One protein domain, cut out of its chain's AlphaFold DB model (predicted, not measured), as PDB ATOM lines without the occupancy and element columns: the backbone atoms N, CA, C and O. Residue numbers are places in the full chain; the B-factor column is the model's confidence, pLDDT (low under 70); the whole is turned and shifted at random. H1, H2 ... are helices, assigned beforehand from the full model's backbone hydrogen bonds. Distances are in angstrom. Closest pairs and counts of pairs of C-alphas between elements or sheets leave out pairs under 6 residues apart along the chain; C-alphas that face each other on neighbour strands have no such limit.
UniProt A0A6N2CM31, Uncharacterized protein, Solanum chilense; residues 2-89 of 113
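This is residues 2 to 89 of the 113 residues of an uncharacterized protein of Solanum chilense (UniProt A0A6N2CM31). Helices H2 and H3 make a helical hairpin whose two arms meet near its turn and part toward the other end, with short H5 packed on H2 and near H3. At that other end H1 and H4 lead off separately; residues 2 to 7 of H1 stick out, and the unnamed stretch 64 to 81 folds back from H4 to H5. The printed part has 88 residues with five named helices, H1 to H5 in order, and no named strand: all helix. It is compact, radius of gyration of the C-alphas 13.7 A, with spans of 41 by 33 by 23 A.

Start at H1, residues 2 to 10, which is close to but not clearly touching H2, residues 13 to 26, with the C-alphas of Met 8 and Leu 16 closest at 7.6 A. H2 only just touches H3, residues 31 to 46, through residues 22 to 26 and 34 to 38; the closest C-alphas, Gly 26 and Cys 34, are 5.8 A apart, at a shallow tilt of 17 degrees, opposite ways. Go on to H4, residues 54 to 63, about perpendicular to H3 at 75 degrees and close but not clearly touching, C-alphas 45 and 55 being closest at 6.8 A. H5, residues 82 to 87, only just touches H2, with C-alphas 18 and 85 closest at 5.8 A. In these five helices every O i to N i+4 pair is within hydrogen-bond range.

Find C-alpha 2 at (134.801, 99.256, 96.924), where H1 begins. H2 is 20.0 A long and H3 22.0 A, ending at C-alpha 46, (128.818, 77.072, 118.327). H5 ends at C-alpha 87, (116.932, 84.535, 118.634).

The farthest C-alphas, Lys 28 and Lys 66, are 41.9 A apart. The printed part has no cut, the link from H4 to H5 is long, and no printed residue is under 70 in pLDDT.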
ATOM      1  N   SER A   2     135.028 100.543  97.617       80.62
ATOM      2  CA  SER A   2     134.801  99.256  96.924       80.62
ATOM      3  C   SER A   2     135.218  98.006  97.719       80.62
ATOM      4  O   SER A   2     134.536  96.987  97.640       80.62
ATOM      5  N   ASN A   3     136.285  98.075  98.522       91.88
ATOM      6  CA  ASN A   3     136.792  96.917  99.272       91.88
ATOM      7  C   ASN A   3     135.853  96.459 100.395       91.88
ATOM      8  O   ASN A   3     135.630  95.263 100.535       91.88
ATOM      9  N   ALA A   4     135.238  97.387 101.136       93.19
ATOM     10  CA  ALA A   4     134.308  97.037 102.212       93.19
ATOM     11  C   ALA A   4     133.081  96.282 101.678       93.19
ATOM     12  O   ALA A   4     132.692  95.253 102.222       93.19
ATOM     13  N   ILE A   5     132.510  96.752 100.562       93.44
ATOM     14  CA  ILE A   5     131.376  96.088  99.906       93.44
ATOM     15  C   ILE A   5     131.775  94.691  99.417       93.44
ATOM     16  O   ILE A   5     131.015  93.745  99.605       93.44
ATOM     17  N   LYS A   6     132.967  94.540  98.822       92.19
ATOM     18  CA  LYS A   6     133.485  93.227  98.402       92.19
ATOM     19  C   LYS A   6     133.614  92.264  99.586       92.19
ATOM     20  O   LYS A   6     133.159  91.133  99.476       92.19
ATOM     21  N   SER A   7     134.168  92.715 100.712       91.88
ATOM     22  CA  SER A   7     134.282  91.898 101.925       91.88
ATOM     23  C   SER A   7     132.916  91.491 102.477       91.88
ATOM     24  O   SER A   7     132.714  90.321 102.783       91.88
ATOM     25  N   MET A   8     131.955  92.419 102.542       93.38
ATOM     26  CA  MET A   8     130.600  92.105 103.008       93.38
ATOM     27  C   MET A   8     129.891  91.098 102.092       93.38
ATOM     28  O   MET A   8     129.224  90.203 102.588       93.38
ATOM     29  N   LYS A   9     130.084  91.170 100.768       91.06
ATOM     30  CA  LYS A   9     129.508  90.190  99.827       91.06
ATOM     31  C   LYS A   9     130.044  88.763 100.001       91.06
ATOM     32  O   LYS A   9     129.399  87.830  99.538       91.06
ATOM     33  N   LEU A  10     131.212  88.592 100.620       91.19
ATOM     34  CA  LEU A  10     131.795  87.278 100.907       91.19
ATOM     35  C   LEU A  10     131.377  86.732 102.280       91.19
ATOM     36  O   LEU A  10     131.519  85.538 102.519       91.19
ATOM     37  N   ALA A  11     130.872  87.580 103.177       93.94
ATOM     38  CA  ALA A  11     130.466  87.185 104.521       93.94
ATOM     39  C   ALA A  11     129.076  86.524 104.540       93.94
ATOM     40  O   ALA A  11     128.265  86.730 103.636       93.94
ATOM     41  N   SER A  12     128.793  85.769 105.606       96.00
ATOM     42  CA  SER A  12     127.453  85.230 105.871       96.00
ATOM     43  C   SER A  12     126.435  86.379 106.003       96.00
ATOM     44  O   SER A  12     126.638  87.280 106.828       96.00
ATOM     45  N   PRO A  13     125.324  86.364 105.238       96.31
ATOM     46  CA  PRO A  13     124.257  87.357 105.358       96.31
ATOM     47  C   PRO A  13     123.669  87.426 106.771       96.31
ATOM     48  O   PRO A  13     123.409  88.516 107.287       96.31
ATOM     49  N   THR A  14     123.504  86.271 107.416       96.50
ATOM     50  CA  THR A  14     123.009  86.155 108.791       96.50
ATOM     51  C   THR A  14     123.988  86.781 109.779       96.50
ATOM     52  O   THR A  14     123.595  87.647 110.563       96.50
ATOM     53  N   SER A  15     125.280  86.439 109.677       96.00
ATOM     54  CA  SER A  15     126.336  87.033 110.514       96.00
ATOM     55  C   SER A  15     126.383  88.555 110.386       96.00
ATOM     56  O   SER A  15     126.527  89.254 111.384       96.00
ATOM     57  N   LEU A  16     126.220  89.096 109.173       97.00
ATOM     58  CA  LEU A  16     126.197  90.545 108.960       97.00
ATOM     59  C   LEU A  16     125.053  91.227 109.720       97.00
ATOM     60  O   LEU A  16     125.276  92.269 110.340       97.00
ATOM     61  N   LYS A  17     123.840  90.655 109.700       97.25
ATOM     62  CA  LYS A  17     122.700  91.227 110.432       97.25
ATOM     63  C   LYS A  17     122.857  91.097 111.946       97.25
ATOM     64  O   LYS A  17     122.581  92.071 112.646       97.25
ATOM     65  N   ILE A  18     123.349  89.955 112.437       97.31
ATOM     66  CA  ILE A  18     123.658  89.750 113.864       97.31
ATOM     67  C   ILE A  18     124.674  90.797 114.336       97.31
ATOM     68  O   ILE A  18     124.405  91.536 115.283       97.31
ATOM     69  N   THR A  19     125.798  90.942 113.628       96.50
ATOM     70  CA  THR A  19     126.851  91.908 113.979       96.50
ATOM     71  C   THR A  19     126.342  93.347 113.940       96.50
ATOM     72  O   THR A  19     126.580  94.118 114.869       96.50
ATOM     73  N   LEU A  20     125.596  93.730 112.897       97.06
ATOM     74  CA  LEU A  20     125.021  95.074 112.795       97.06
ATOM     75  C   LEU A  20     124.086  95.379 113.971       97.06
ATOM     76  O   LEU A  20     124.125  96.482 114.526       97.06
ATOM     77  N   ARG A  21     123.248  94.412 114.348       96.25
ATOM     78  CA  ARG A  21     122.357  94.527 115.501       96.25
ATOM     79  C   ARG A  21     123.149  94.679 116.794       96.25
ATOM     80  O   ARG A  21     122.891  95.632 117.527       96.25
ATOM     81  N   SER A  22     124.127  93.807 117.041       96.94
ATOM     82  CA  SER A  22     124.959  93.876 118.245       96.94
ATOM     83  C   SER A  22     125.642  95.240 118.382       96.94
ATOM     84  O   SER A  22     125.570  95.870 119.438       96.94
ATOM     85  N   ILE A  23     126.208  95.773 117.293       97.19
ATOM     86  CA  ILE A  23     126.815  97.111 117.290       97.19
ATOM     87  C   ILE A  23     125.784  98.184 117.666       97.19
ATOM     88  O   ILE A  23     126.083  99.081 118.453       97.19
ATOM     89  N   ARG A  24     124.569  98.126 117.105       96.81
ATOM     90  CA  ARG A  24     123.513  99.121 117.366       96.81
ATOM     91  C   ARG A  24     123.018  99.085 118.806       96.81
ATOM     92  O   ARG A  24     122.861 100.143 119.410       96.81
ATOM     93  N   GLU A  25     122.786  97.899 119.349       96.00
ATOM     94  CA  GLU A  25     122.360  97.729 120.737       96.00
ATOM     95  C   GLU A  25     123.488  98.062 121.726       96.00
ATOM     96  O   GLU A  25     123.247  98.707 122.747       96.00
ATOM     97  N   GLY A  26     124.733  97.705 121.396       97.06
ATOM     98  CA  GLY A  26     125.914  97.969 122.220       97.06
ATOM     99  C   GLY A  26     126.158  99.456 122.487       97.06
ATOM    100  O   GLY A  26     126.682  99.812 123.536       97.06
ATOM    101  N   ARG A  27     125.693 100.351 121.601       97.31
ATOM    102  CA  ARG A  27     125.747 101.812 121.817       97.31
ATOM    103  C   ARG A  27     124.974 102.282 123.052       97.31
ATOM    104  O   ARG A  27     125.222 103.386 123.522       97.31
ATOM    105  N   LYS A  28     124.017 101.486 123.534       97.06
ATOM    106  CA  LYS A  28     123.145 101.809 124.674       97.06
ATOM    107  C   LYS A  28     123.443 100.952 125.909       97.06
ATOM    108  O   LYS A  28     122.695 101.012 126.878       97.06
ATOM    109  N   GLN A  29     124.489 100.128 125.867       96.19
ATOM    110  CA  GLN A  29     124.787  99.124 126.883       96.19
ATOM    111  C   GLN A  29     126.183  99.324 127.473       96.19
ATOM    112  O   GLN A  29     127.093  99.865 126.847       96.19
ATOM    113  N   THR A  30     126.362  98.855 128.703       95.38
ATOM    114  CA  THR A  30     127.681  98.746 129.330       95.38
ATOM    115  C   THR A  30     128.493  97.623 128.686       95.38
ATOM    116  O   THR A  30     127.934  96.660 128.161       95.38
ATOM    117  N   LEU A  31     129.825  97.673 128.811       94.06
ATOM    118  CA  LEU A  31     130.699  96.591 128.339       94.06
ATOM    119  C   LEU A  31     130.294  95.220 128.906       94.06
ATOM    120  O   LEU A  31     130.303  94.237 128.176       94.06
ATOM    121  N   ARG A  32     129.902  95.153 130.188       94.12
ATOM    122  CA  ARG A  32     129.424  93.913 130.824       94.12
ATOM    123  C   ARG A  32     128.211  93.342 130.086       94.12
ATOM    124  O   ARG A  32     128.200  92.156 129.786       94.12
ATOM    125  N   GLN A  33     127.215  94.173 129.784       94.44
ATOM    126  CA  GLN A  33     126.020  93.747 129.050       94.44
ATOM    127  C   GLN A  33     126.364  93.299 127.624       94.44
ATOM    128  O   GLN A  33     125.882  92.257 127.189       94.44
ATOM    129  N   CYS A  34     127.247  94.031 126.933       96.06
ATOM    130  CA  CYS A  34     127.724  93.636 125.607       96.06
ATOM    131  C   CYS A  34     128.398  92.260 125.638       96.06
ATOM    132  O   CYS A  34     128.072  91.416 124.816       96.06
ATOM    133  N   LEU A  35     129.295  92.013 126.598       95.44
ATOM    134  CA  LEU A  35     129.999  90.733 126.723       95.44
ATOM    135  C   LEU A  35     129.046  89.566 126.997       95.44
ATOM    136  O   LEU A  35     129.211  88.508 126.402       95.44
ATOM    137  N   ILE A  36     128.035  89.763 127.849       94.00
ATOM    138  CA  ILE A  36     127.005  88.745 128.103       94.00
ATOM    139  C   ILE A  36     126.236  88.428 126.813       94.00
ATOM    140  O   ILE A  36     126.073  87.258 126.475       94.00
ATOM    141  N   ARG A  37     125.818  89.448 126.047       95.44
ATOM    142  CA  ARG A  37     125.138  89.227 124.760       95.44
ATOM    143  C   ARG A  37     126.039  88.515 123.751       95.44
ATOM    144  O   ARG A  37     125.600  87.553 123.134       95.44
ATOM    145  N   GLU A  38     127.281  88.970 123.573       96.38
ATOM    146  CA  GLU A  38     128.223  88.345 122.633       96.38
ATOM    147  C   GLU A  38     128.508  86.888 122.996       96.38
ATOM    148  O   GLU A  38     128.657  86.040 122.114       96.38
ATOM    149  N   PHE A  39     128.543  86.575 124.290       95.12
ATOM    150  CA  PHE A  39     128.697  85.208 124.761       95.12
ATOM    151  C   PHE A  39     127.503  84.324 124.388       95.12
ATOM    152  O   PHE A  39     127.708  83.219 123.891       95.12
ATOM    153  N   ASN A  40     126.273  84.822 124.537       94.56
ATOM    154  CA  ASN A  40     125.076  84.100 124.099       94.56
ATOM    155  C   ASN A  40     125.041  83.910 122.576       94.56
ATOM    156  O   ASN A  40     124.824  82.793 122.107       94.56
ATOM    157  N   ILE A  41     125.345  84.963 121.806       96.00
ATOM    158  CA  ILE A  41     125.466  84.885 120.339       96.00
ATOM    159  C   ILE A  41     126.477  83.799 119.954       96.00
ATOM    160  O   ILE A  41     126.190  82.950 119.109       96.00
ATOM    161  N   SER A  42     127.649  83.796 120.595       95.06
ATOM    162  CA  SER A  42     128.698  82.800 120.353       95.06
ATOM    163  C   SER A  42     128.229  81.387 120.699       95.06
ATOM    164  O   SER A  42     128.489  80.459 119.936       95.06
ATOM    165  N   GLY A  43     127.496  81.225 121.803       95.06
ATOM    166  CA  GLY A  43     126.903  79.952 122.204       95.06
ATOM    167  C   GLY A  43     125.928  79.413 121.164       95.06
ATOM    168  O   GLY A  43     126.100  78.292 120.694       95.06
ATOM    169  N   HIS A  44     124.975  80.230 120.709       95.19
ATOM    170  CA  HIS A  44     124.042  79.835 119.650       95.19
ATOM    171  C   HIS A  44     124.752  79.445 118.347       95.19
ATOM    172  O   HIS A  44     124.367  78.473 117.696       95.19
ATOM    173  N   ILE A  45     125.817  80.165 117.981       94.94
ATOM    174  CA  ILE A  45     126.628  79.854 116.799       94.94
ATOM    175  C   ILE A  45     127.350  78.506 116.950       94.94
ATOM    176  O   ILE A  45     127.299  77.675 116.041       94.94
ATOM    177  N   LEU A  46     128.021  78.279 118.082       94.00
ATOM    178  CA  LEU A  46     128.818  77.072 118.327       94.00
ATOM    179  C   LEU A  46     127.953  75.830 118.546       94.00
ATOM    180  O   LEU A  46     128.322  74.736 118.132       94.00
ATOM    181  N   LEU A  47     126.784  75.983 119.161       93.19
ATOM    182  CA  LEU A  47     125.839  74.886 119.368       93.19
ATOM    183  C   LEU A  47     124.951  74.629 118.145       93.19
ATOM    184  O   LEU A  47     124.137  73.708 118.175       93.19
ATOM    185  N   ARG A  48     125.107  75.416 117.068       92.62
ATOM    186  CA  ARG A  48     124.269  75.365 115.857       92.62
ATOM    187  C   ARG A  48     122.777  75.502 116.168       92.62
ATOM    188  O   ARG A  48     121.939  74.840 115.548       92.62
ATOM    189  N   SER A  49     122.434  76.362 117.126       90.62
ATOM    190  CA  SER A  49     121.037  76.690 117.409       90.62
ATOM    191  C   SER A  49     120.338  77.178 116.138       90.62
ATOM    192  O   SER A  49     120.969  77.734 115.237       90.62
ATOM    193  N   PHE A  50     119.026  76.954 116.055       89.44
ATOM    194  CA  PHE A  50     118.202  77.388 114.917       89.44
ATOM    195  C   PHE A  50     118.676  76.829 113.561       89.44
ATOM    196  O   PHE A  50     118.442  77.438 112.521       89.44
ATOM    197  N   ASN A  51     119.349  75.668 113.568       84.44
ATOM    198  CA  ASN A  51     119.972  75.040 112.396       84.44
ATOM    199  C   ASN A  51     121.017  75.927 111.693       84.44
ATOM    200  O   ASN A  51     121.251  75.802 110.491       84.44
ATOM    201  N   TYR A  52     121.670  76.820 112.439       91.69
ATOM    202  CA  TYR A  52     122.692  77.706 111.900       91.69
ATOM    203  C   TYR A  52     124.008  76.966 111.617       91.69
ATOM    204  O   TYR A  52     124.683  76.498 112.535       91.69
ATOM    205  N   ASN A  53     124.407  76.899 110.342       94.38
ATOM    206  CA  ASN A  53     125.602  76.165 109.901       94.38
ATOM    207  C   ASN A  53     126.718  77.053 109.322       94.38
ATOM    208  O   ASN A  53     127.834  76.566 109.118       94.38
ATOM    209  N   ASP A  54     126.468  78.347 109.104       94.88
ATOM    210  CA  ASP A  54     127.396  79.233 108.384       94.88
ATOM    211  C   ASP A  54     128.776  79.337 109.051       94.88
ATOM    212  O   ASP A  54     129.781  79.474 108.359       94.88
ATOM    213  N   PHE A  55     128.877  79.228 110.380       94.69
ATOM    214  CA  PHE A  55     130.185  79.231 111.049       94.69
ATOM    215  C   PHE A  55     131.073  78.065 110.585       94.69
ATOM    216  O   PHE A  55     132.251  78.246 110.269       94.69
ATOM    217  N   TYR A  56     130.488  76.874 110.467       94.00
ATOM    218  CA  TYR A  56     131.191  75.667 110.042       94.00
ATOM    219  C   TYR A  56     131.406  75.635 108.532       94.00
ATOM    220  O   TYR A  56     132.501  75.296 108.083       94.00
ATOM    221  N   GLU A  57     130.404  76.031 107.742       94.00
ATOM    222  CA  GLU A  57     130.549  76.165 106.289       94.00
ATOM    223  C   GLU A  57     131.622  77.194 105.926       94.00
ATOM    224  O   GLU A  57     132.407  76.972 105.003       94.00
ATOM    225  N   GLY A  58     131.720  78.280 106.692       92.62
ATOM    226  CA  GLY A  58     132.732  79.311 106.516       92.62
ATOM    227  C   GLY A  58     134.131  78.805 106.823       92.62
ATOM    228  O   GLY A  58     135.030  78.960 105.995       92.62
ATOM    229  N   GLY A  59     134.306  78.130 107.962       92.56
ATOM    230  CA  GLY A  59     135.564  77.460 108.292       92.56
ATOM    231  C   GLY A  59     135.957  76.439 107.223       92.56
ATOM    232  O   GLY A  59     137.075  76.470 106.711       92.56
ATOM    233  N   LYS A  60     135.013  75.592 106.797       92.75
ATOM    234  CA  LYS A  60     135.226  74.611 105.727       92.75
ATOM    235  C   LYS A  60     135.687  75.277 104.430       92.75
ATOM    236  O   LYS A  60     136.678  74.853 103.839       92.75
ATOM    237  N   ALA A  61     135.001  76.336 104.005       91.50
ATOM    238  CA  ALA A  61     135.325  77.061 102.784       91.50
ATOM    239  C   ALA A  61     136.714  77.717 102.846       91.50
ATOM    240  O   ALA A  61     137.452  77.674 101.862       91.50
ATOM    241  N   ILE A  62     137.093  78.287 103.992       90.56
ATOM    242  CA  ILE A  62     138.384  78.966 104.166       90.56
ATOM    243  C   ILE A  62     139.542  77.971 104.231       90.56
ATOM    244  O   ILE A  62     140.560  78.196 103.577       90.56
ATOM    245  N   PHE A  63     139.402  76.907 105.021       91.81
ATOM    246  CA  PHE A  63     140.521  76.024 105.353       91.81
ATOM    247  C   PHE A  63     140.639  74.808 104.433       91.81
ATOM    248  O   PHE A  63     141.745  74.323 104.219       91.81
ATOM    249  N   PHE A  64     139.530  74.317 103.874       88.69
ATOM    250  CA  PHE A  64     139.507  73.029 103.173       88.69
ATOM    251  C   PHE A  64     139.107  73.127 101.697       88.69
ATOM    252  O   PHE A  64     139.327  72.175 100.952       88.69
ATOM    253  N   THR A  65     138.545  74.251 101.234       82.69
ATOM    254  CA  THR A  65     138.192  74.417  99.812       82.69
ATOM    255  C   THR A  65     139.180  75.318  99.081       82.69
ATOM    256  O   THR A  65     139.433  76.447  99.493       82.69
ATOM    257  N   LYS A  66     139.696  74.839  97.943       78.69
ATOM    258  CA  LYS A  66     140.637  75.594  97.099       78.69
ATOM    259  C   LYS A  66     140.019  76.880  96.530       78.69
ATOM    260  O   LYS A  66     140.686  77.907  96.469       78.69
ATOM    261  N   ASP A  67     138.732  76.829  96.185       79.44
ATOM    262  CA  ASP A  67     138.026  77.917  95.493       79.44
ATOM    263  C   ASP A  67     137.272  78.872  96.438       79.44
ATOM    264  O   ASP A  67     136.595  79.781  95.961       79.44
ATOM    265  N   LYS A  68     137.330  78.659  97.763       77.56
ATOM    266  CA  LYS A  68     136.598  79.449  98.778       77.56
ATOM    267  C   LYS A  68     135.116  79.660  98.428       77.56
ATOM    268  O   LYS A  68     134.575  80.758  98.557       77.56
ATOM    269  N   LYS A  69     134.449  78.605  97.950       82.31
ATOM    270  CA  LYS A  69     133.019  78.652  97.612       82.31
ATOM    271  C   LYS A  69     132.192  78.528  98.885       82.31
ATOM    272  O   LYS A  69     132.004  77.431  99.405       82.31
ATOM    273  N   PHE A  70     131.701  79.661  99.366       89.31
ATOM    274  CA  PHE A  70     130.825  79.721 100.526       89.31
ATOM    275  C   PHE A  70     129.400  79.282 100.175       89.31
ATOM    276  O   PHE A  70     128.852  79.690  99.150       89.31
ATOM    277  N   LYS A  71     128.796  78.462 101.036       92.06
ATOM    278  CA  LYS A  71     127.408  78.000 100.914       92.06
ATOM    279  C   LYS A  71     126.600  78.520 102.097       92.06
ATOM    280  O   LYS A  71     126.279  77.767 103.006       92.06
ATOM    281  N   TRP A  72     126.349  79.825 102.096       95.06
ATOM    282  CA  TRP A  72     125.583  80.474 103.157       95.06
ATOM    283  C   TRP A  72     124.107  80.113 103.101       95.06
ATOM    284  O   TRP A  72     123.513  80.087 102.017       95.06
ATOM    285  N   GLU A  73     123.520  79.911 104.276       92.62
ATOM    286  CA  GLU A  73     122.098  79.657 104.436       92.62
ATOM    287  C   GLU A  73     121.489  80.588 105.499       92.62
ATOM    288  O   GLU A  73     121.785  80.464 106.689       92.62
ATOM    289  N   PRO A  74     120.609  81.524 105.091       94.12
ATOM    290  CA  PRO A  74     120.220  81.867 103.718       94.12
ATOM    291  C   PRO A  74     121.336  82.543 102.898       94.12
ATOM    292  O   PRO A  74     122.251  83.174 103.424       94.12
ATOM    293  N   SER A  75     121.217  82.471 101.568       93.38
ATOM    294  CA  SER A  75     122.265  82.911 100.634       93.38
ATOM    295  C   SER A  75     122.331  84.419 100.359       93.38
ATOM    296  O   SER A  75     123.278  84.876  99.718       93.38
ATOM    297  N   ASN A  76     121.350  85.208 100.810       93.06
ATOM    298  CA  ASN A  76     121.322  86.661 100.620       93.06
ATOM    299  C   ASN A  76     120.640  87.395 101.789       93.06
ATOM    300  O   ASN A  76     120.003  86.779 102.643       93.06
ATOM    301  N   LEU A  77     120.818  88.719 101.849       94.44
ATOM    302  CA  LEU A  77     120.392  89.552 102.981       94.44
ATOM    303  C   LEU A  77     118.872  89.696 103.080       94.44
ATOM    304  O   LEU A  77     118.343  89.842 104.183       94.44
ATOM    305  N   GLU A  78     118.171  89.670 101.951       95.25
ATOM    306  CA  GLU A  78     116.720  89.832 101.857       95.25
ATOM    307  C   GLU A  78     115.980  88.673 102.534       95.25
ATOM    308  O   GLU A  78     114.906  88.868 103.095       95.25
ATOM    309  N   LYS A  79     116.589  87.481 102.540       94.94
ATOM    310  CA  LYS A  79     116.042  86.266 103.158       94.94
ATOM    311  C   LYS A  79     116.318  86.134 104.658       94.94
ATOM    312  O   LYS A  79     115.787  85.231 105.295       94.94
ATOM    313  N   VAL A  80     117.154  86.992 105.242       95.12
ATOM    314  CA  VAL A  80     117.421  86.957 106.689       95.12
ATOM    315  C   VAL A  80     116.338  87.764 107.405       95.12
ATOM    316  O   VAL A  80     116.363  88.993 107.369       95.12
ATOM    317  N   HIS A  81     115.392  87.109 108.067       93.50
ATOM    318  CA  HIS A  81     114.331  87.803 108.804       93.50
ATOM    319  C   HIS A  81     114.791  88.269 110.190       93.50
ATOM    320  O   HIS A  81     115.549  87.576 110.868       93.50
ATOM    321  N   ASP A  82     114.279  89.415 110.646       93.31
ATOM    322  CA  ASP A  82     114.638  89.992 111.950       93.31
ATOM    323  C   ASP A  82     114.308  89.058 113.123       93.31
ATOM    324  O   ASP A  82     115.041  89.036 114.110       93.31
ATOM    325  N   ALA A  83     113.259  88.239 112.988       91.62
ATOM    326  CA  ALA A  83     112.894  87.213 113.964       91.62
ATOM    327  C   ALA A  83     114.020  86.198 114.199       91.62
ATOM    328  O   ALA A  83     114.348  85.917 115.345       91.62
ATOM    329  N   ILE A  84     114.673  85.724 113.135       88.06
ATOM    330  CA  ILE A  84     115.802  84.787 113.241       88.06
ATOM    331  C   ILE A  84     116.979  85.473 113.939       88.06
ATOM    332  O   ILE A  84     117.623  84.898 114.806       88.06
ATOM    333  N   VAL A  85     117.245  86.738 113.602       93.69
ATOM    334  CA  VAL A  85     118.348  87.504 114.200       93.69
ATOM    335  C   VAL A  85     118.107  87.773 115.692       93.69
ATOM    336  O   VAL A  85     119.067  87.793 116.459       93.69
ATOM    337  N   MET A  86     116.850  87.977 116.114       92.81
ATOM    338  CA  MET A  86     116.485  88.167 117.528       92.81
ATOM    339  C   MET A  86     116.898  86.982 118.394       92.81
ATOM    340  O   MET A  86     117.464  87.193 119.464       92.81
ATOM    341  N   GLN A  87     116.691  85.768 117.890       92.94
ATOM    342  CA  GLN A  87     116.932  84.535 118.634       92.94
ATOM    343  C   GLN A  87     118.394  84.379 119.080       92.94
ATOM    344  O   GLN A  87     118.659  83.858 120.153       92.94
ATOM    345  N   PHE A  88     119.365  84.901 118.320       93.62
ATOM    346  CA  PHE A  88     120.787  84.817 118.688       93.62
ATOM    347  C   PHE A  88     121.168  85.645 119.920       93.62
ATOM    348  O   PHE A  88     122.246  85.447 120.470       93.62
ATOM    349  N   SER A  89     120.341  86.608 120.328       87.94
ATOM    350  CA  SER A  89     120.610  87.429 121.517       87.94
ATOM    351  C   SER A  89     119.943  86.882 122.781       87.94
ATOM    352  O   SER A  89     120.133  87.451 123.858       87.94
TER     353      SER A  89